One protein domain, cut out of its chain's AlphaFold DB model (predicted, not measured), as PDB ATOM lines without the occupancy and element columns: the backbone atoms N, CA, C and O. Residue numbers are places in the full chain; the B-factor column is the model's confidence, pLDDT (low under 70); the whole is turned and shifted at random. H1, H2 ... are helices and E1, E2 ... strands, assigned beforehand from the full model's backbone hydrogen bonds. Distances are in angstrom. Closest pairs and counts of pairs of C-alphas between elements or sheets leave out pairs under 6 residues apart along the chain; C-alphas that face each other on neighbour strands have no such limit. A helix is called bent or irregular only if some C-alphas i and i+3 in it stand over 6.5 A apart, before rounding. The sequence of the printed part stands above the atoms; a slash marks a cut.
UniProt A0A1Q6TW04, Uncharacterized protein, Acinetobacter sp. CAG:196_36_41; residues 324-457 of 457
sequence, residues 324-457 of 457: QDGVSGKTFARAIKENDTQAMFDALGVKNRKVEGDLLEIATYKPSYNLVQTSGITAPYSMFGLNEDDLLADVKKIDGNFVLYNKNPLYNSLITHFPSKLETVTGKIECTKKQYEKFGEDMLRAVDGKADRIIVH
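What this domain is: This is residues 324 to 457 of the 457 residues of an uncharacterized protein of Acinetobacter sp. CAG:196_36_41 (UniProt A0A1Q6TW04). The chain is wound in stacked turns, a short solenoid: E2, E5 and residues 424 to 425 lie side by side on one wall, and residues 402 to 403, E6 and E7 on another. The hairpin of H1 and H2 caps the first end of the stack, H5 covers E6 and E7 at the other end, and the hairpin of E3 and E4 lies off to one side. The 134 printed residues hold five named helices and seven named strands, in the order H1 H2 E1 E2 E3 E4 H3 H4 E5 E6 H5 E7. The class is mixed, helices and strands, with under half of the residues in named elements; E1 E2 E5 is a mixed sheet, E3 E4 antiparallel and E6 E7 parallel. The whole is compact, with a radius of gyration of the C-alphas of 14.5 A and spans of 42 by 37 by 25 A.

Where its parts are: H1 is residues 332 to 337, from C-alpha 332 at (136.687, 137.562, 158.742), and H2 is 341 to 347. E1 is 352 to 354, E2 is 360 to 362, E3 is 368 to 372, 12.1 A long, and E4 is 377 to 380, 10.6 A long. H3 is 381 to 384, H4 is 388 to 392 and E5 is 395 to 398. E6 is 429 to 431, H5 is 433 to 446, 17.4 A long, and E7 is 454 to 456, ending at C-alpha 456 (123.977, 167.036, 158.956). H5 is irregular: C-alphas 438 and 441 are 8.4 A apart.

How they stand to each other: H1 and H2 form a helical hairpin and touch at a shallow tilt of 20 degrees, opposite ways; their closest C-alphas, of Ala 335 and Met 344, are 5.7 A apart. H2 is on the sheet E1 E2 E5 at a height over the sheet of 9.4 A. H2 also touches H4, the closest C-alphas being those of Thr 341 and Leu 391, 5.5 A. In the hairpin of E1 and E2, N 353 and O 361 are 2.9 A apart. E2 and E5 are parallel, with N 362 and O 397 at 2.9 A. In the hairpin of E3 and E4, N 369 and O 379 are 2.8 A apart. H3 and H4 are close but not clearly touching, their closest C-alphas, of Tyr 381 and Glu 388, 7.6 A apart. Residues 397 to 398 of E5 pair in parallel with 424 to 425, and residues 402 to 403 with 429 to 430 of E6. E6 and E7 are parallel, with N 455 and O 429 at 2.8 A. E6, H5 and E7 form a strand-helix-strand unit, two parallel neighbour strands with a helix between, and its crossover is right-handed. The closest C-alphas of H5 and E7, of Lys 433 and Val 456, are 5.7 A apart. Each O i to N i+4 pair is within hydrogen-bond range in H1, H2 and H4, and 8 of 10 in H5; H3 is too short for one.

The domain as a whole: The C-alphas farthest apart, of Gly 329 and Asp 452, are 42.5 A apart. The printed part has no cut and ends at the chain's last residue, 457. The link from E5 to E6, residues 399 to 428, is long. The mean pLDDT of the printed part is 93.3, and no printed residue is under 70.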
ATOM      1  N   GLN A 324     137.771 133.596 153.920       89.25
ATOM      2  CA  GLN A 324     139.185 133.695 154.249       89.25
ATOM      3  C   GLN A 324     139.834 134.764 153.385       89.25
ATOM      4  O   GLN A 324     139.661 134.780 152.166       89.25
ATOM      5  N   ASP A 325     140.612 135.627 154.025       80.81
ATOM      6  CA  ASP A 325     141.514 136.519 153.319       80.81
ATOM      7  C   ASP A 325     142.594 135.703 152.585       80.81
ATOM      8  O   ASP A 325     143.201 134.790 153.150       80.81
ATOM      9  N   GLY A 326     142.830 136.034 151.315       70.06
ATOM     10  CA  GLY A 326     143.717 135.269 150.438       70.06
ATOM     11  C   GLY A 326     145.200 135.366 150.803       70.06
ATOM     12  O   GLY A 326     145.982 134.531 150.354       70.06
ATOM     13  N   VAL A 327     145.594 136.359 151.608       73.31
ATOM     14  CA  VAL A 327     146.995 136.591 151.993       73.31
ATOM     15  C   VAL A 327     147.299 135.973 153.356       73.31
ATOM     16  O   VAL A 327     148.262 135.224 153.507       73.31
ATOM     17  N   SER A 328     146.474 136.263 154.358       75.75
ATOM     18  CA  SER A 328     146.652 135.804 155.737       75.75
ATOM     19  C   SER A 328     146.026 134.434 156.020       75.75
ATOM     20  O   SER A 328     146.324 133.827 157.050       75.75
ATOM     21  N   GLY A 329     145.115 133.958 155.159       81.88
ATOM     22  CA  GLY A 329     144.289 132.767 155.400       81.88
ATOM     23  C   GLY A 329     143.305 132.928 156.567       81.88
ATOM     24  O   GLY A 329     142.665 131.963 156.995       81.88
ATOM     25  N   LYS A 330     143.195 134.135 157.137       89.81
ATOM     26  CA  LYS A 330     142.359 134.428 158.300       89.81
ATOM     27  C   LYS A 330     140.916 134.636 157.847       89.81
ATOM     28  O   LYS A 330     140.649 135.411 156.937       89.81
ATOM     29  N   THR A 331     139.969 133.970 158.505       95.19
ATOM     30  CA  THR A 331     138.537 134.234 158.293       95.19
ATOM     31  C   THR A 331     138.154 135.607 158.836       95.19
ATOM     32  O   THR A 331     138.660 135.985 159.899       95.19
ATOM     33  N   PHE A 332     137.179 136.280 158.231       95.56
ATOM     34  CA  PHE A 332     136.687 137.562 158.742       95.56
ATOM     35  C   PHE A 332     136.242 137.493 160.216       95.56
ATOM     36  O   PHE A 332     136.657 138.321 161.023       95.56
ATOM     37  N   ALA A 333     135.527 136.440 160.632       94.75
ATOM     38  CA  ALA A 333     135.146 136.241 162.037       94.75
ATOM     39  C   ALA A 333     136.345 136.193 163.007       94.75
ATOM     40  O   ALA A 333     136.252 136.618 164.160       94.75
ATOM     41  N   ARG A 334     137.487 135.670 162.545       94.44
ATOM     42  CA  ARG A 334     138.724 135.606 163.330       94.44
ATOM     43  C   ARG A 334     139.403 136.970 163.409       94.44
ATOM     44  O   ARG A 334     139.879 137.309 164.486       94.44
ATOM     45  N   ALA A 335     139.392 137.750 162.327       94.00
ATOM     46  CA  ALA A 335     139.873 139.131 162.345       94.00
ATOM     47  C   ALA A 335     139.105 139.979 163.373       94.00
ATOM     48  O   ALA A 335     139.728 140.653 164.186       94.00
ATOM     49  N   ILE A 336     137.772 139.841 163.419       93.00
ATOM     50  CA  ILE A 336     136.923 140.508 164.421       93.00
ATOM     51  C   ILE A 336     137.318 140.092 165.839       93.00
ATOM     52  O   ILE A 336     137.544 140.934 166.697       93.00
ATOM     53  N   LYS A 337     137.436 138.785 166.097       92.62
ATOM     54  CA  LYS A 337     137.774 138.270 167.433       92.62
ATOM     55  C   LYS A 337     139.146 138.742 167.932       92.62
ATOM     56  O   LYS A 337     139.340 138.880 169.137       92.62
ATOM     57  N   GLU A 338     140.099 138.907 167.023       92.75
ATOM     58  CA  GLU A 338     141.470 139.326 167.326       92.75
ATOM     59  C   GLU A 338     141.645 140.854 167.290       92.75
ATOM     60  O   GLU A 338     142.756 141.321 167.530       92.75
ATOM     61  N   ASN A 339     140.578 141.624 167.023       91.25
ATOM     62  CA  ASN A 339     140.620 143.074 166.797       91.25
ATOM     63  C   ASN A 339     141.667 143.481 165.742       91.25
ATOM     64  O   ASN A 339     142.363 144.482 165.879       91.25
ATOM     65  N   ASP A 340     141.795 142.683 164.682       91.81
ATOM     66  CA  ASP A 340     142.729 142.938 163.586       91.81
ATOM     67  C   ASP A 340     142.100 143.903 162.576       91.81
ATOM     68  O   ASP A 340     141.447 143.496 161.611       91.81
ATOM     69  N   THR A 341     142.254 145.200 162.837       92.56
ATOM     70  CA  THR A 341     141.618 146.281 162.072       92.56
ATOM     71  C   THR A 341     141.938 146.235 160.583       92.56
ATOM     72  O   THR A 341     141.051 146.448 159.754       92.56
ATOM     73  N   GLN A 342     143.180 145.906 160.229       92.06
ATOM     74  CA  GLN A 342     143.595 145.822 158.835       92.06
ATOM     75  C   GLN A 342     142.852 144.690 158.114       92.06
ATOM     76  O   GLN A 342     142.164 144.936 157.123       92.06
ATOM     77  N   ALA A 343     142.887 143.480 158.683       92.44
ATOM     78  CA  ALA A 343     142.191 142.328 158.114       92.44
ATOM     79  C   ALA A 343     140.662 142.519 158.080       92.44
ATOM     80  O   ALA A 343     139.991 142.018 157.176       92.44
ATOM     81  N   MET A 344     140.089 143.260 159.038       94.31
ATOM     82  CA  MET A 344     138.672 143.630 159.004       94.31
ATOM     83  C   MET A 344     138.351 144.542 157.812       94.31
ATOM     84  O   MET A 344     137.381 144.277 157.101       94.31
ATOM     85  N   PHE A 345     139.150 145.581 157.547       94.44
ATOM     86  CA  PHE A 345     138.940 146.444 156.379       94.44
ATOM     87  C   PHE A 345     139.154 145.708 155.054       94.44
ATOM     88  O   PHE A 345     138.356 145.901 154.132       94.44
ATOM     89  N   ASP A 346     140.151 144.825 154.978       92.69
ATOM     90  CA  ASP A 346     140.389 143.977 153.804       92.69
ATOM     91  C   ASP A 346     139.174 143.091 153.512       92.69
ATOM     92  O   ASP A 346     138.645 143.096 152.397       92.69
ATOM     93  N   ALA A 347     138.640 142.416 154.536       93.25
ATOM     94  CA  ALA A 347     137.426 141.618 154.405       93.25
ATOM     95  C   ALA A 347     136.222 142.465 153.960       93.25
ATOM     96  O   ALA A 347     135.421 142.025 153.135       93.25
ATOM     97  N   LEU A 348     136.097 143.701 154.445       93.31
ATOM     98  CA  LEU A 348     135.039 144.634 154.045       93.31
ATOM     99  C   LEU A 348     135.253 145.249 152.648       93.31
ATOM    100  O   LEU A 348     134.374 145.960 152.154       93.31
ATOM    101  N   GLY A 349     136.383 144.969 151.991       91.94
ATOM    102  CA  GLY A 349     136.741 145.532 150.688       91.94
ATOM    103  C   GLY A 349     137.083 147.024 150.745       91.94
ATOM    104  O   GLY A 349     136.986 147.722 149.734       91.94
ATOM    105  N   VAL A 350     137.453 147.533 151.922       94.50
ATOM    106  CA  VAL A 350     137.882 148.917 152.118       94.50
ATOM    107  C   VAL A 350     139.389 148.979 151.913       94.50
ATOM    108  O   VAL A 350     140.159 148.469 152.725       94.50
ATOM    109  N   LYS A 351     139.816 149.635 150.828       95.62
ATOM    110  CA  LYS A 351     141.242 149.873 150.567       95.62
ATOM    111  C   LYS A 351     141.863 150.588 151.762       95.62
ATOM    112  O   LYS A 351     141.383 151.653 152.155       95.62
ATOM    113  N   ASN A 352     142.927 150.009 152.293       94.88
ATOM    114  CA  ASN A 352     143.630 150.519 153.454       94.88
ATOM    115  C   ASN A 352     145.143 150.298 153.305       94.88
ATOM    116  O   ASN A 352     145.587 149.487 152.489       94.88
ATOM    117  N   ARG A 353     145.938 151.051 154.065       94.62
ATOM    118  CA  ARG A 353     147.387 150.855 154.191       94.62
ATOM    119  C   ARG A 353     147.888 151.347 155.542       94.62
ATOM    120  O   ARG A 353     147.343 152.306 156.089       94.62
ATOM    121  N   LYS A 354     148.968 150.740 156.039       93.81
ATOM    122  CA  LYS A 354     149.719 151.272 157.184       93.81
ATOM    123  C   LYS A 354     150.515 152.507 156.764       93.81
ATOM    124  O   LYS A 354     151.040 152.545 155.651       93.81
ATOM    125  N   VAL A 355     150.593 153.500 157.647       89.00
ATOM    126  CA  VAL A 355     151.334 154.750 157.399       89.00
ATOM    127  C   VAL A 355     152.446 154.972 158.421       89.00
ATOM    128  O   VAL A 355     153.617 154.815 158.092       89.00
ATOM    129  N   GLU A 356     152.104 155.294 159.664       81.81
ATOM    130  CA  GLU A 356     153.052 155.585 160.741       81.81
ATOM    131  C   GLU A 356     152.791 154.638 161.910       81.81
ATOM    132  O   GLU A 356     151.691 154.621 162.468       81.81
ATOM    133  N   GLY A 357     153.792 153.835 162.277       85.44
ATOM    134  CA  GLY A 357     153.605 152.752 163.243       85.44
ATOM    135  C   GLY A 357     152.516 151.779 162.779       85.44
ATOM    136  O   GLY A 357     152.543 151.312 161.641       85.44
ATOM    137  N   ASP A 358     151.547 151.508 163.654       86.31
ATOM    138  CA  ASP A 358     150.383 150.659 163.364       86.31
ATOM    139  C   ASP A 358     149.125 151.444 162.941       86.31
ATOM    140  O   ASP A 358     148.047 150.863 162.834       86.31
ATOM    141  N   LEU A 359     149.241 152.750 162.660       94.81
ATOM    142  CA  LEU A 359     148.109 153.558 162.200       94.81
ATOM    143  C   LEU A 359     147.756 153.298 160.735       94.81
ATOM    144  O   LEU A 359     148.626 153.049 159.893       94.81
ATOM    145  N   LEU A 360     146.468 153.435 160.427       96.69
ATOM    146  CA  LEU A 360     145.887 153.136 159.125       96.69
ATOM    147  C   LEU A 360     145.383 154.384 158.398       96.69
ATOM    148  O   LEU A 360     144.766 155.280 158.977       96.69
ATOM    149  N   GLU A 361     145.588 154.391 157.086       97.88
ATOM    150  CA  GLU A 361     144.853 155.224 156.140       97.88
ATOM    151  C   GLU A 361     143.857 154.342 155.385       97.88
ATOM    152  O   GLU A 361     144.239 153.293 154.864       97.88
ATOM    153  N   ILE A 362     142.596 154.769 155.306       98.25
ATOM    154  CA  ILE A 362     141.532 154.064 154.581       98.25
ATOM    155  C   ILE A 362     140.936 154.957 153.493       98.25
ATOM    156  O   ILE A 362     140.861 156.169 153.655       98.25
ATOM    157  N   ALA A 363     140.479 154.377 152.386       97.69
ATOM    158  CA  ALA A 363     139.945 155.157 151.265       97.69
ATOM    159  C   ALA A 363     138.571 155.783 151.554       97.69
ATOM    160  O   ALA A 363     138.240 156.848 151.056       97.69
ATOM    161  N   THR A 364     137.717 155.116 152.320       97.25
ATOM    162  CA  THR A 364     136.399 155.644 152.691       97.25
ATOM    163  C   THR A 364     135.865 154.856 153.868       97.25
ATOM    164  O   THR A 364     136.323 153.747 154.145       97.25
ATOM    165  N   TYR A 365     134.856 155.407 154.527       97.56
ATOM    166  CA  TYR A 365     134.109 154.701 155.538       97.56
ATOM    167  C   TYR A 365     132.607 154.869 155.327       97.56
ATOM    168  O   TYR A 365     132.108 155.974 155.114       97.56
ATOM    169  N   LYS A 366     131.895 153.749 155.446       95.31
ATOM    170  CA  LYS A 366     130.445 153.685 155.619       95.31
ATOM    171  C   LYS A 366     130.117 152.501 156.539       95.31
ATOM    172  O   LYS A 366     130.782 151.474 156.413       95.31
ATOM    173  N   PRO A 367     129.084 152.572 157.391       93.69
ATOM    174  CA  PRO A 367     128.779 151.560 158.412       93.69
ATOM    175  C   PRO A 367     128.019 150.347 157.844       93.69
ATOM    176  O   PRO A 367     127.155 149.762 158.499       93.69
ATOM    177  N   SER A 368     128.264 149.983 156.582       94.06
ATOM    178  CA  SER A 368     127.548 148.892 155.921       94.06
ATOM    179  C   SER A 368     128.343 148.231 154.806       94.06
ATOM    180  O   SER A 368     129.078 148.873 154.054       94.06
ATOM    181  N   TYR A 369     128.131 146.927 154.666       94.12
ATOM    182  CA  TYR A 369     128.715 146.091 153.631       94.12
ATOM    183  C   TYR A 369     127.664 145.718 152.584       94.12
ATOM    184  O   TYR A 369     126.505 145.471 152.920       94.12
ATOM    185  N   ASN A 370     128.065 145.652 151.312       93.12
ATOM    186  CA  ASN A 370     127.212 145.148 150.237       93.12
ATOM    187  C   ASN A 370     127.439 143.642 150.078       93.12
ATOM    188  O   ASN A 370     128.459 143.228 149.540       93.12
ATOM    189  N   LEU A 371     126.486 142.846 150.566       91.81
ATOM    190  CA  LEU A 371     126.533 141.386 150.521       91.81
ATOM    191  C   LEU A 371     126.343 140.854 149.097       91.81
ATOM    192  O   LEU A 371     126.927 139.835 148.746       91.81
ATOM    193  N   VAL A 372     125.518 141.522 148.281       90.00
ATOM    194  CA  VAL A 372     125.251 141.126 146.891       90.00
ATOM    195  C   VAL A 372     125.202 142.366 146.009       90.00
ATOM    196  O   VAL A 372     124.195 143.076 145.960       90.00
ATOM    197  N   GLN A 373     126.288 142.598 145.267       81.19
ATOM    198  CA  GLN A 373     126.454 143.801 144.447       81.19
ATOM    199  C   GLN A 373     125.332 143.994 143.421       81.19
ATOM    200  O   GLN A 373     124.873 145.116 143.231       81.19
ATOM    201  N   THR A 374     124.857 142.911 142.803       83.00
ATOM    202  CA  THR A 374     123.857 142.951 141.725       83.00
ATOM    203  C   THR A 374     122.450 143.304 142.200       83.00
ATOM    204  O   THR A 374     121.691 143.899 141.443       83.00
ATOM    205  N   SER A 375     122.089 142.959 143.438       81.56
ATOM    206  CA  SER A 375     120.746 143.188 143.989       81.56
ATOM    207  C   SER A 375     120.703 144.280 145.060       81.56
ATOM    208  O   SER A 375     119.634 144.557 145.597       81.56
ATOM    209  N   GLY A 376     121.850 144.872 145.412       83.31
ATOM    210  CA  GLY A 376     121.948 145.919 146.432       83.31
ATOM    211  C   GLY A 376     121.632 145.443 147.852       83.31
ATOM    212  O   GLY A 376     121.282 146.257 148.704       83.31
ATOM    213  N   ILE A 377     121.728 144.136 148.123       88.50
ATOM    214  CA  ILE A 377     121.479 143.600 149.466       88.50
ATOM    215  C   ILE A 377     122.673 143.949 150.346       88.50
ATOM    216  O   ILE A 377     123.794 143.516 150.092       88.50
ATOM    217  N   THR A 378     122.425 144.710 151.405       91.44
ATOM    218  CA  THR A 378     123.456 145.190 152.329       91.44
ATOM    219  C   THR A 378     123.219 144.684 153.746       91.44
ATOM    220  O   THR A 378     122.105 144.289 154.092       91.44
ATOM    221  N   ALA A 379     124.255 144.726 154.580       91.88
ATOM    222  CA  ALA A 379     124.149 144.540 156.023       91.88
ATOM    223  C   ALA A 379     124.977 145.601 156.762       91.88
ATOM    224  O   ALA A 379     126.086 145.916 156.318       91.88
ATOM    225  N   PRO A 380     124.469 146.169 157.869       91.62
ATOM    226  CA  PRO A 380     125.250 147.055 158.714       91.62
ATOM    227  C   PRO A 380     126.378 146.282 159.406       91.62
ATOM    228  O   PRO A 380     126.253 145.086 159.682       91.62
ATOM    229  N   TYR A 381     127.479 146.966 159.709       92.00
ATOM    230  CA  TYR A 381     128.657 146.358 160.343       92.00
ATOM    231  C   TYR A 381     128.342 145.690 161.685       92.00
ATOM    232  O   TYR A 381     128.820 144.590 161.967       92.00
ATOM    233  N   SER A 382     127.437 146.288 162.453       85.88
ATOM    234  CA  SER A 382     126.939 145.745 163.718       85.88
ATOM    235  C   SER A 382     126.352 144.329 163.601       85.88
ATOM    236  O   SER A 382     126.449 143.548 164.547       85.88
ATOM    237  N   MET A 383     125.803 143.943 162.443       88.81
ATOM    238  CA  MET A 383     125.254 142.596 162.224       88.81
ATOM    239  C   MET A 383     126.315 141.521 161.978       88.81
ATOM    240  O   MET A 383     126.010 140.338 162.105       88.81
ATOM    241  N   PHE A 384     127.557 141.910 161.690       90.81
ATOM    242  CA  PHE A 384     128.705 141.000 161.703       90.81
ATOM    243  C   PHE A 384     129.287 140.822 163.116       90.81
ATOM    244  O   PHE A 384     130.185 140.009 163.309       90.81
ATOM    245  N   GLY A 385     128.783 141.571 164.108       86.25
ATOM    246  CA  GLY A 385     129.351 141.631 165.456       86.25
ATOM    247  C   GLY A 385     130.547 142.581 165.579       86.25
ATOM    248  O   GLY A 385     131.308 142.460 166.534       86.25
ATOM    249  N   LEU A 386     130.725 143.504 164.627       89.12
ATOM    250  CA  LEU A 386     131.777 144.519 164.675       89.12
ATOM    251  C   LEU A 386     131.477 145.590 165.727       89.12
ATOM    252  O   LEU A 386     130.359 146.106 165.794       89.12
ATOM    253  N   ASN A 387     132.511 145.980 166.471       90.38
ATOM    254  CA  ASN A 387     132.530 147.230 167.218       90.38
ATOM    255  C   ASN A 387     133.190 148.314 166.354       90.38
ATOM    256  O   ASN A 387     134.366 148.212 166.011       90.38
ATOM    257  N   GLU A 388     132.425 149.339 165.976       94.56
ATOM    258  CA  GLU A 388     132.922 150.420 165.121       94.56
ATOM    259  C   GLU A 388     133.954 151.311 165.826       94.56
ATOM    260  O   GLU A 388     134.836 151.837 165.151       94.56
ATOM    261  N   ASP A 389     133.888 151.442 167.158       93.94
ATOM    262  CA  ASP A 389     134.898 152.188 167.919       93.94
ATOM    263  C   ASP A 389     136.265 151.494 167.819       93.94
ATOM    264  O   ASP A 389     137.268 152.148 167.544       93.94
ATOM    265  N   ASP A 390     136.291 150.163 167.957       93.19
ATOM    266  CA  ASP A 390     137.517 149.363 167.831       93.19
ATOM    267  C   ASP A 390     138.021 149.358 166.379       93.19
ATOM    268  O   ASP A 390     139.210 149.541 166.128       93.19
ATOM    269  N   LEU A 391     137.109 149.224 165.407       95.62
ATOM    270  CA  LEU A 391     137.434 149.248 163.976       95.62
ATOM    271  C   LEU A 391     138.082 150.573 163.543       95.62
ATOM    272  O   LEU A 391     138.887 150.592 162.615       95.62
ATOM    273  N   LEU A 392     137.716 151.692 164.169       96.62
ATOM    274  CA  LEU A 392     138.224 153.016 163.802       96.62
ATOM    275  C   LEU A 392     139.341 153.526 164.721       96.62
ATOM    276  O   LEU A 392     139.936 154.558 164.410       96.62
ATOM    277  N   ALA A 393     139.663 152.817 165.806       94.62
ATOM    278  CA  ALA A 393     140.594 153.272 166.843       94.62
ATOM    279  C   ALA A 393     141.994 153.638 166.316       94.62
ATOM    280  O   ALA A 393     142.630 154.560 166.833       94.62
ATOM    281  N   ASP A 394     142.458 152.939 165.276       94.81
ATOM    282  CA  ASP A 394     143.783 153.125 164.674       94.81
ATOM    283  C   ASP A 394     143.753 153.853 163.323       94.81
ATOM    284  O   ASP A 394     144.779 153.967 162.650       94.81
ATOM    285  N   VAL A 395     142.597 154.378 162.908       97.56
ATOM    286  CA  VAL A 395     142.475 155.106 161.641       97.56
ATOM    287  C   VAL A 395     142.947 156.547 161.819       97.56
ATOM    288  O   VAL A 395     142.308 157.346 162.499       97.56
ATOM    289  N   LYS A 396     144.057 156.888 161.156       97.69
ATOM    290  CA  LYS A 396     144.642 158.237 161.127       97.69
ATOM    291  C   LYS A 396     144.022 159.119 160.050       97.69
ATOM    292  O   LYS A 396     143.812 160.315 160.258       97.69
ATOM    293  N   LYS A 397     143.735 158.540 158.882       98.06
ATOM    294  CA  LYS A 397     143.242 159.279 157.716       98.06
ATOM    295  C   LYS A 397     142.160 158.507 156.969       98.06
ATOM    296  O   LYS A 397     142.301 157.311 156.724       98.06
ATOM    297  N   ILE A 398     141.119 159.224 156.551       98.44
ATOM    298  CA  ILE A 398     140.101 158.748 155.612       98.44
ATOM    299  C   ILE A 398     140.243 159.548 154.315       98.44
ATOM    300  O   ILE A 398     139.890 160.728 154.259       98.44
ATOM    301  N   ASP A 399     140.761 158.915 153.266       97.38
ATOM    302  CA  ASP A 399     140.969 159.524 151.950       97.38
ATOM    303  C   ASP A 399     139.701 159.515 151.077       97.38
ATOM    304  O   ASP A 399     139.689 159.063 149.933       97.38
ATOM    305  N   GLY A 400     138.600 159.983 151.661       97.56
ATOM    306  CA  GLY A 400     137.287 160.022 151.040       97.56
ATOM    307  C   GLY A 400     136.218 160.411 152.049       97.56
ATOM    308  O   GLY A 400     136.489 161.124 153.017       97.56
ATOM    309  N   ASN A 401     134.982 159.966 151.822       98.31
ATOM    310  CA  ASN A 401     133.876 160.283 152.723       98.31
ATOM    311  C   ASN A 401     133.941 159.441 154.002       98.31
ATOM    312  O   ASN A 401     134.236 158.241 153.946       98.31
ATOM    313  N   PHE A 402     133.596 160.076 155.122       98.38
ATOM    314  CA  PHE A 402     133.338 159.452 156.412       98.38
ATOM    315  C   PHE A 402     131.831 159.497 156.688       98.38
ATOM    316  O   PHE A 402     131.295 160.461 157.236       98.38
ATOM    317  N   VAL A 403     131.127 158.466 156.230       97.94
ATOM    318  CA  VAL A 403     129.667 158.389 156.317       97.94
ATOM    319  C   VAL A 403     129.281 157.724 157.632       97.94
ATOM    320  O   VAL A 403     129.651 156.581 157.869       97.94
ATOM    321  N   LEU A 404     128.522 158.423 158.470       97.00
ATOM    322  CA  LEU A 404     127.958 157.947 159.739       97.00
ATOM    323  C   LEU A 404     126.427 157.831 159.695       97.00
ATOM    324  O   LEU A 404     125.833 157.164 160.544       97.00
ATOM    325  N   TYR A 405     125.795 158.486 158.722       95.19
ATOM    326  CA  TYR A 405     124.349 158.536 158.537       95.19
ATOM    327  C   TYR A 405     123.849 157.596 157.433       95.19
ATOM    328  O   TYR A 405     124.483 157.403 156.396       95.19
ATOM    329  N   ASN A 406     122.642 157.076 157.633       92.19
ATOM    330  CA  ASN A 406     121.804 156.456 156.628       92.19
ATOM    331  C   ASN A 406     120.327 156.812 156.871       92.19
ATOM    332  O   ASN A 406     119.882 156.976 158.007       92.19
ATOM    333  N   LYS A 407     119.529 156.856 155.797       89.44
ATOM    334  CA  LYS A 407     118.071 157.048 155.894       89.44
ATOM    335  C   LYS A 407     117.399 155.999 156.780       89.44
ATOM    336  O   LYS A 407     116.441 156.329 157.470       89.44
ATOM    337  N   ASN A 408     117.873 154.751 156.745       87.31
ATOM    338  CA  ASN A 408     117.435 153.718 157.676       87.31
ATOM    339  C   ASN A 408     118.322 153.757 158.935       87.31
ATOM    340  O   ASN A 408     119.509 153.437 158.827       87.31
ATOM    341  N   PRO A 409     117.774 154.067 160.126       86.00
ATOM    342  CA  PRO A 409     118.559 154.175 161.352       86.00
ATOM    343  C   PRO A 409     119.329 152.909 161.744       86.00
ATOM    344  O   PRO A 409     120.357 153.020 162.405       86.00
ATOM    345  N   LEU A 410     118.886 151.721 161.312       83.94
ATOM    346  CA  LEU A 410     119.605 150.456 161.538       83.94
ATOM    347  C   LEU A 410     120.971 150.406 160.835       83.94
ATOM    348  O   LEU A 410     121.808 149.571 161.170       83.94
ATOM    349  N   TYR A 411     121.177 151.287 159.857       90.00
ATOM    350  CA  TYR A 411     122.409 151.446 159.092       90.00
ATOM    351  C   TYR A 411     123.181 152.709 159.482       90.00
ATOM    352  O   TYR A 411     124.146 153.049 158.805       90.00
ATOM    353  N   ASN A 412     122.772 153.424 160.532       92.12
ATOM    354  CA  ASN A 412     123.609 154.477 161.092       92.12
ATOM    355  C   ASN A 412     124.822 153.859 161.786       92.12
ATOM    356  O   ASN A 412     124.738 152.771 162.357       92.12
ATOM    357  N   SER A 413     125.929 154.592 161.775       94.19
ATOM    358  CA  SER A 413     127.115 154.234 162.543       94.19
ATOM    359  C   SER A 413     126.817 154.248 164.040       94.19
ATOM    360  O   SER A 413     126.158 155.164 164.547       94.19
ATOM    361  N   LEU A 414     127.318 153.231 164.740       91.56
ATOM    362  CA  LEU A 414     127.131 153.039 166.176       91.56
ATOM    363  C   LEU A 414     128.323 153.506 167.017       91.56
ATOM    364  O   LEU A 414     128.369 153.175 168.203       91.56
ATOM    365  N   ILE A 415     129.259 154.275 166.446       94.50
ATOM    366  CA  ILE A 415     130.394 154.815 167.206       94.50
ATOM    367  C   ILE A 415     129.916 155.551 168.461       94.50
ATOM    368  O   ILE A 415     128.988 156.372 168.439       94.50
ATOM    369  N   THR A 416     130.559 155.255 169.585       93.75
ATOM    370  CA  THR A 416     130.281 155.919 170.856       93.75
ATOM    371  C   THR A 416     131.265 157.046 171.131       93.75
ATOM    372  O   THR A 416     130.918 157.961 171.887       93.75
ATOM    373  N   HIS A 417     132.409 157.064 170.446       94.75
ATOM    374  CA  HIS A 417     133.404 158.130 170.506       94.75
ATOM    375  C   HIS A 417     133.834 158.530 169.094       94.75
ATOM    376  O   HIS A 417     133.853 157.700 168.187       94.75
ATOM    377  N   PHE A 418     134.191 159.800 168.894       97.00
ATOM    378  CA  PHE A 418     134.864 160.172 167.656       97.00
ATOM    379  C   PHE A 418     136.259 159.522 167.642       97.00
ATOM    380  O   PHE A 418     136.923 159.544 168.684       97.00
ATOM    381  N   PRO A 419     136.721 158.930 166.522       96.50
ATOM    382  CA  PRO A 419     138.011 158.249 166.491       96.50
ATOM    383  C   PRO A 419     139.148 159.205 166.874       96.50
ATOM    384  O   PRO A 419     139.433 160.172 166.168       96.50
ATOM    385  N   SER A 420     139.798 158.950 168.012       94.75
ATOM    386  CA  SER A 420     140.732 159.904 168.629       94.75
ATOM    387  C   SER A 420     141.998 160.132 167.806       94.75
ATOM    388  O   SER A 420     142.590 161.206 167.873       94.75
ATOM    389  N   LYS A 421     142.398 159.136 167.009       96.25
ATOM    390  CA  LYS A 421     143.565 159.203 166.125       96.25
ATOM    391  C   LYS A 421     143.237 159.734 164.730       96.25
ATOM    392  O   LYS A 421     144.162 159.973 163.961       96.25
ATOM    393  N   LEU A 422     141.959 159.941 164.399       97.81
ATOM    394  CA  LEU A 422     141.562 160.463 163.095       97.81
ATOM    395  C   LEU A 422     141.922 161.946 163.008       97.81
ATOM    396  O   LEU A 422     141.365 162.793 163.712       97.81
ATOM    397  N   GLU A 423     142.864 162.249 162.126       96.88
ATOM    398  CA  GLU A 423     143.386 163.593 161.892       96.88
ATOM    399  C   GLU A 423     142.751 164.239 160.669       96.88
ATOM    400  O   GLU A 423     142.420 165.419 160.707       96.88
ATOM    401  N   THR A 424     142.586 163.474 159.587       97.62
ATOM    402  CA  THR A 424     142.157 164.014 158.292       97.62
ATOM    403  C   THR A 424     141.073 163.156 157.650       97.62
ATOM    404  O   THR A 424     141.257 161.959 157.434       97.62
ATOM    405  N   VAL A 425     139.983 163.794 157.235       98.31
ATOM    406  CA  VAL A 425     139.021 163.287 156.248       98.31
ATOM    407  C   VAL A 425     139.173 164.151 154.998       98.31
ATOM    408  O   VAL A 425     139.126 165.375 155.111       98.31
ATOM    409  N   THR A 426     139.368 163.573 153.805       97.75
ATOM    410  CA  THR A 426     139.548 164.341 152.543       97.75
ATOM    411  C   THR A 426     138.254 164.538 151.743       97.75
ATOM    412  O   THR A 426     138.170 165.462 150.936       97.75
ATOM    413  N   GLY A 427     137.199 163.769 152.041       97.31
ATOM    414  CA  GLY A 427     135.848 163.926 151.486       97.31
ATOM    415  C   GLY A 427     134.875 164.650 152.422       97.31
ATOM    416  O   GLY A 427     135.223 165.647 153.050       97.31
ATOM    417  N   LYS A 428     133.631 164.184 152.507       97.94
ATOM    418  CA  LYS A 428     132.612 164.746 153.409       97.94
ATOM    419  C   LYS A 428     132.419 163.883 154.649       97.94
ATOM    420  O   LYS A 428     132.592 162.666 154.580       97.94
ATOM    421  N   ILE A 429     132.019 164.507 155.751       98.44
ATOM    422  CA  ILE A 429     131.473 163.808 156.915       98.44
ATOM    423  C   ILE A 429     129.950 163.913 156.836       98.44
ATOM    424  O   ILE A 429     129.415 165.018 156.825       98.44
ATOM    425  N   GLU A 430     129.255 162.781 156.761       98.31
ATOM    426  CA  GLU A 430     127.784 162.731 156.727       98.31
ATOM    427  C   GLU A 430     127.279 162.143 158.041       98.31
ATOM    428  O   GLU A 430     127.608 161.002 158.361       98.31
ATOM    429  N   CYS A 431     126.493 162.882 158.821       97.81
ATOM    430  CA  CYS A 431     126.097 162.458 160.164       97.81
ATOM    431  C   CYS A 431     124.660 162.849 160.519       97.81
ATOM    432  O   CYS A 431     124.029 163.682 159.873       97.81
ATOM    433  N   THR A 432     124.123 162.214 161.560       96.94
ATOM    434  CA  THR A 432     122.851 162.632 162.166       96.94
ATOM    435  C   THR A 432     123.039 163.907 162.982       96.94
ATOM    436  O   THR A 432     124.112 164.132 163.553       96.94
ATOM    437  N   LYS A 433     121.960 164.673 163.177       96.44
ATOM    438  CA  LYS A 433     121.945 165.795 164.132       96.44
ATOM    439  C   LYS A 433     122.526 165.445 165.512       96.44
ATOM    440  O   LYS A 433     123.368 166.173 166.026       96.44
ATOM    441  N   LYS A 434     122.150 164.293 166.077       94.81
ATOM    442  CA  LYS A 434     122.634 163.829 167.392       94.81
ATOM    443  C   LYS A 434     124.143 163.554 167.410       94.81
ATOM    444  O   LYS A 434     124.804 163.804 168.413       94.81
ATOM    445  N   GLN A 435     124.692 163.010 166.324       96.12
ATOM    446  CA  GLN A 435     126.136 162.793 166.204       96.12
ATOM    447  C   GLN A 435     126.883 164.119 166.055       96.12
ATOM    448  O   GLN A 435     127.936 164.272 166.663       96.12
ATOM    449  N   TYR A 436     126.338 165.083 165.307       97.69
ATOM    450  CA  TYR A 436     126.932 166.415 165.189       97.69
ATOM    451  C   TYR A 436     126.948 167.164 166.529       97.69
ATOM    452  O   TYR A 436     127.973 167.708 166.913       97.69
ATOM    453  N   GLU A 437     125.851 167.122 167.291       97.25
ATOM    454  CA  GLU A 437     125.793 167.699 168.645       97.25
ATOM    455  C   GLU A 437     126.853 167.100 169.582       97.25
ATOM    456  O   GLU A 437     127.353 167.786 170.468       97.25
ATOM    457  N   LYS A 438     127.206 165.824 169.383       96.62
ATOM    458  CA  LYS A 438     128.166 165.108 170.227       96.62
ATOM    459  C   LYS A 438     129.623 165.249 169.773       96.62
ATOM    460  O   LYS A 438     130.506 165.270 170.620       96.62
ATOM    461  N   PHE A 439     129.875 165.290 168.466       97.94
ATOM    462  CA  PHE A 439     131.220 165.191 167.881       97.94
ATOM    463  C   PHE A 439     131.568 166.353 166.935       97.94
ATOM    464  O   PHE A 439     132.547 166.271 166.201       97.94
ATOM    465  N   GLY A 440     130.762 167.416 166.889       97.19
ATOM    466  CA  GLY A 440     130.872 168.474 165.879       97.19
ATOM    467  C   GLY A 440     132.237 169.166 165.840       97.19
ATOM    468  O   GLY A 440     132.760 169.409 164.755       97.19
ATOM    469  N   GLU A 441     132.847 169.419 167.002       97.44
ATOM    470  CA  GLU A 441     134.193 170.007 167.084       97.44
ATOM    471  C   GLU A 441     135.260 169.078 166.489       97.44
ATOM    472  O   GLU A 441     136.088 169.512 165.687       97.44
ATOM    473  N   ASP A 442     135.195 167.783 166.806       98.19
ATOM    474  CA  ASP A 442     136.101 166.780 166.249       98.19
ATOM    475  C   ASP A 442     135.918 166.599 164.739       98.19
ATOM    476  O   ASP A 442     136.896 166.475 164.000       98.19
ATOM    477  N   MET A 443     134.670 166.627 164.260       98.31
ATOM    478  CA  MET A 443     134.360 166.589 162.832       98.31
ATOM    479  C   MET A 443     134.964 167.796 162.111       98.31
ATOM    480  O   MET A 443     135.596 167.625 161.070       98.31
ATOM    481  N   LEU A 444     134.808 168.999 162.677       98.00
ATOM    482  CA  LEU A 444     135.343 170.242 162.120       98.00
ATOM    483  C   LEU A 444     136.874 170.233 162.086       98.00
ATOM    484  O   LEU A 444     137.464 170.619 161.074       98.00
ATOM    485  N   ARG A 445     137.511 169.724 163.148       97.69
ATOM    486  CA  ARG A 445     138.957 169.472 163.197       97.69
ATOM    487  C   ARG A 445     139.385 168.532 162.069       97.69
ATOM    488  O   ARG A 445     140.302 168.860 161.323       97.69
ATOM    489  N   ALA A 446     138.700 167.401 161.909       97.44
ATOM    490  CA  ALA A 446     139.064 166.376 160.933       97.44
ATOM    491  C   ALA A 446     138.909 166.822 159.465       97.44
ATOM    492  O   ALA A 446     139.527 166.231 158.578       97.44
ATOM    493  N   VAL A 447     138.107 167.858 159.182       97.88
ATOM    494  CA  VAL A 447     137.963 168.451 157.836       97.88
ATOM    495  C   VAL A 447     138.725 169.765 157.648       97.88
ATOM    496  O   VAL A 447     138.468 170.465 156.664       97.88
ATOM    497  N   ASP A 448     139.668 170.092 158.539       96.19
ATOM    498  CA  ASP A 448     140.500 171.305 158.458       96.19
ATOM    499  C   ASP A 448     139.658 172.599 158.501       96.19
ATOM    500  O   ASP A 448     139.791 173.499 157.675       96.19
ATOM    501  N   GLY A 449     138.684 172.659 159.418       95.62
ATOM    502  CA  GLY A 449     137.839 173.842 159.639       95.62
ATOM    503  C   GLY A 449     136.774 174.107 158.565       95.62
ATOM    504  O   GLY A 449     135.999 175.056 158.682       95.62
ATOM    505  N   LYS A 450     136.697 173.276 157.520       96.19
ATOM    506  CA  LYS A 450     135.785 173.445 156.376       96.19
ATOM    507  C   LYS A 450     134.384 172.919 156.688       96.19
ATOM    508  O   LYS A 450     134.029 171.798 156.327       96.19
ATOM    509  N   ALA A 451     133.588 173.732 157.381       94.88
ATOM    510  CA  ALA A 451     132.240 173.367 157.829       94.88
ATOM    511  C   ALA A 451     131.292 172.934 156.689       94.88
ATOM    512  O   ALA A 451     130.410 172.111 156.913       94.88
ATOM    513  N   ASP A 452     131.499 173.410 155.456       96.19
ATOM    514  CA  ASP A 452     130.739 173.015 154.259       96.19
ATOM    515  C   ASP A 452     130.913 171.531 153.875       96.19
ATOM    516  O   ASP A 452     130.125 170.975 153.104       96.19
ATOM    517  N   ARG A 453     131.929 170.864 154.436       97.38
ATOM    518  CA  ARG A 453     132.198 169.433 154.246       97.38
ATOM    519  C   ARG A 453     131.526 168.546 155.292       97.38
ATOM    520  O   ARG A 453     131.652 167.325 155.200       97.38
ATOM    521  N   ILE A 454     130.798 169.130 156.243       98.06
ATOM    522  CA  ILE A 454     129.977 168.403 157.212       98.06
ATOM    523  C   ILE A 454     128.515 168.508 156.778       98.06
ATOM    524  O   ILE A 454     127.939 169.593 156.743       98.06
ATOM    525  N   ILE A 455     127.908 167.373 156.447       98.12
ATOM    526  CA  ILE A 455     126.492 167.282 156.093       98.12
ATOM    527  C   ILE A 455     125.744 166.670 157.273       98.12
ATOM    528  O   ILE A 455     125.945 165.505 157.617       98.12
ATOM    529  N   VAL A 456     124.860 167.467 157.870       97.44
ATOM    530  CA  VAL A 456     123.977 167.036 158.956       97.44
ATOM    531  C   VAL A 456     122.600 166.719 158.381       97.44
ATOM    532  O   VAL A 456     121.997 167.566 157.720       97.44
ATOM    533  N   HIS A 457     122.124 165.502 158.634       94.88
ATOM    534  CA  HIS A 457     120.816 165.003 158.210       94.88
ATOM    535  C   HIS A 457     119.785 164.969 159.339       94.88
ATOM    536  O   HIS A 457     120.169 164.731 160.517       94.88
TER     537      HIS A 457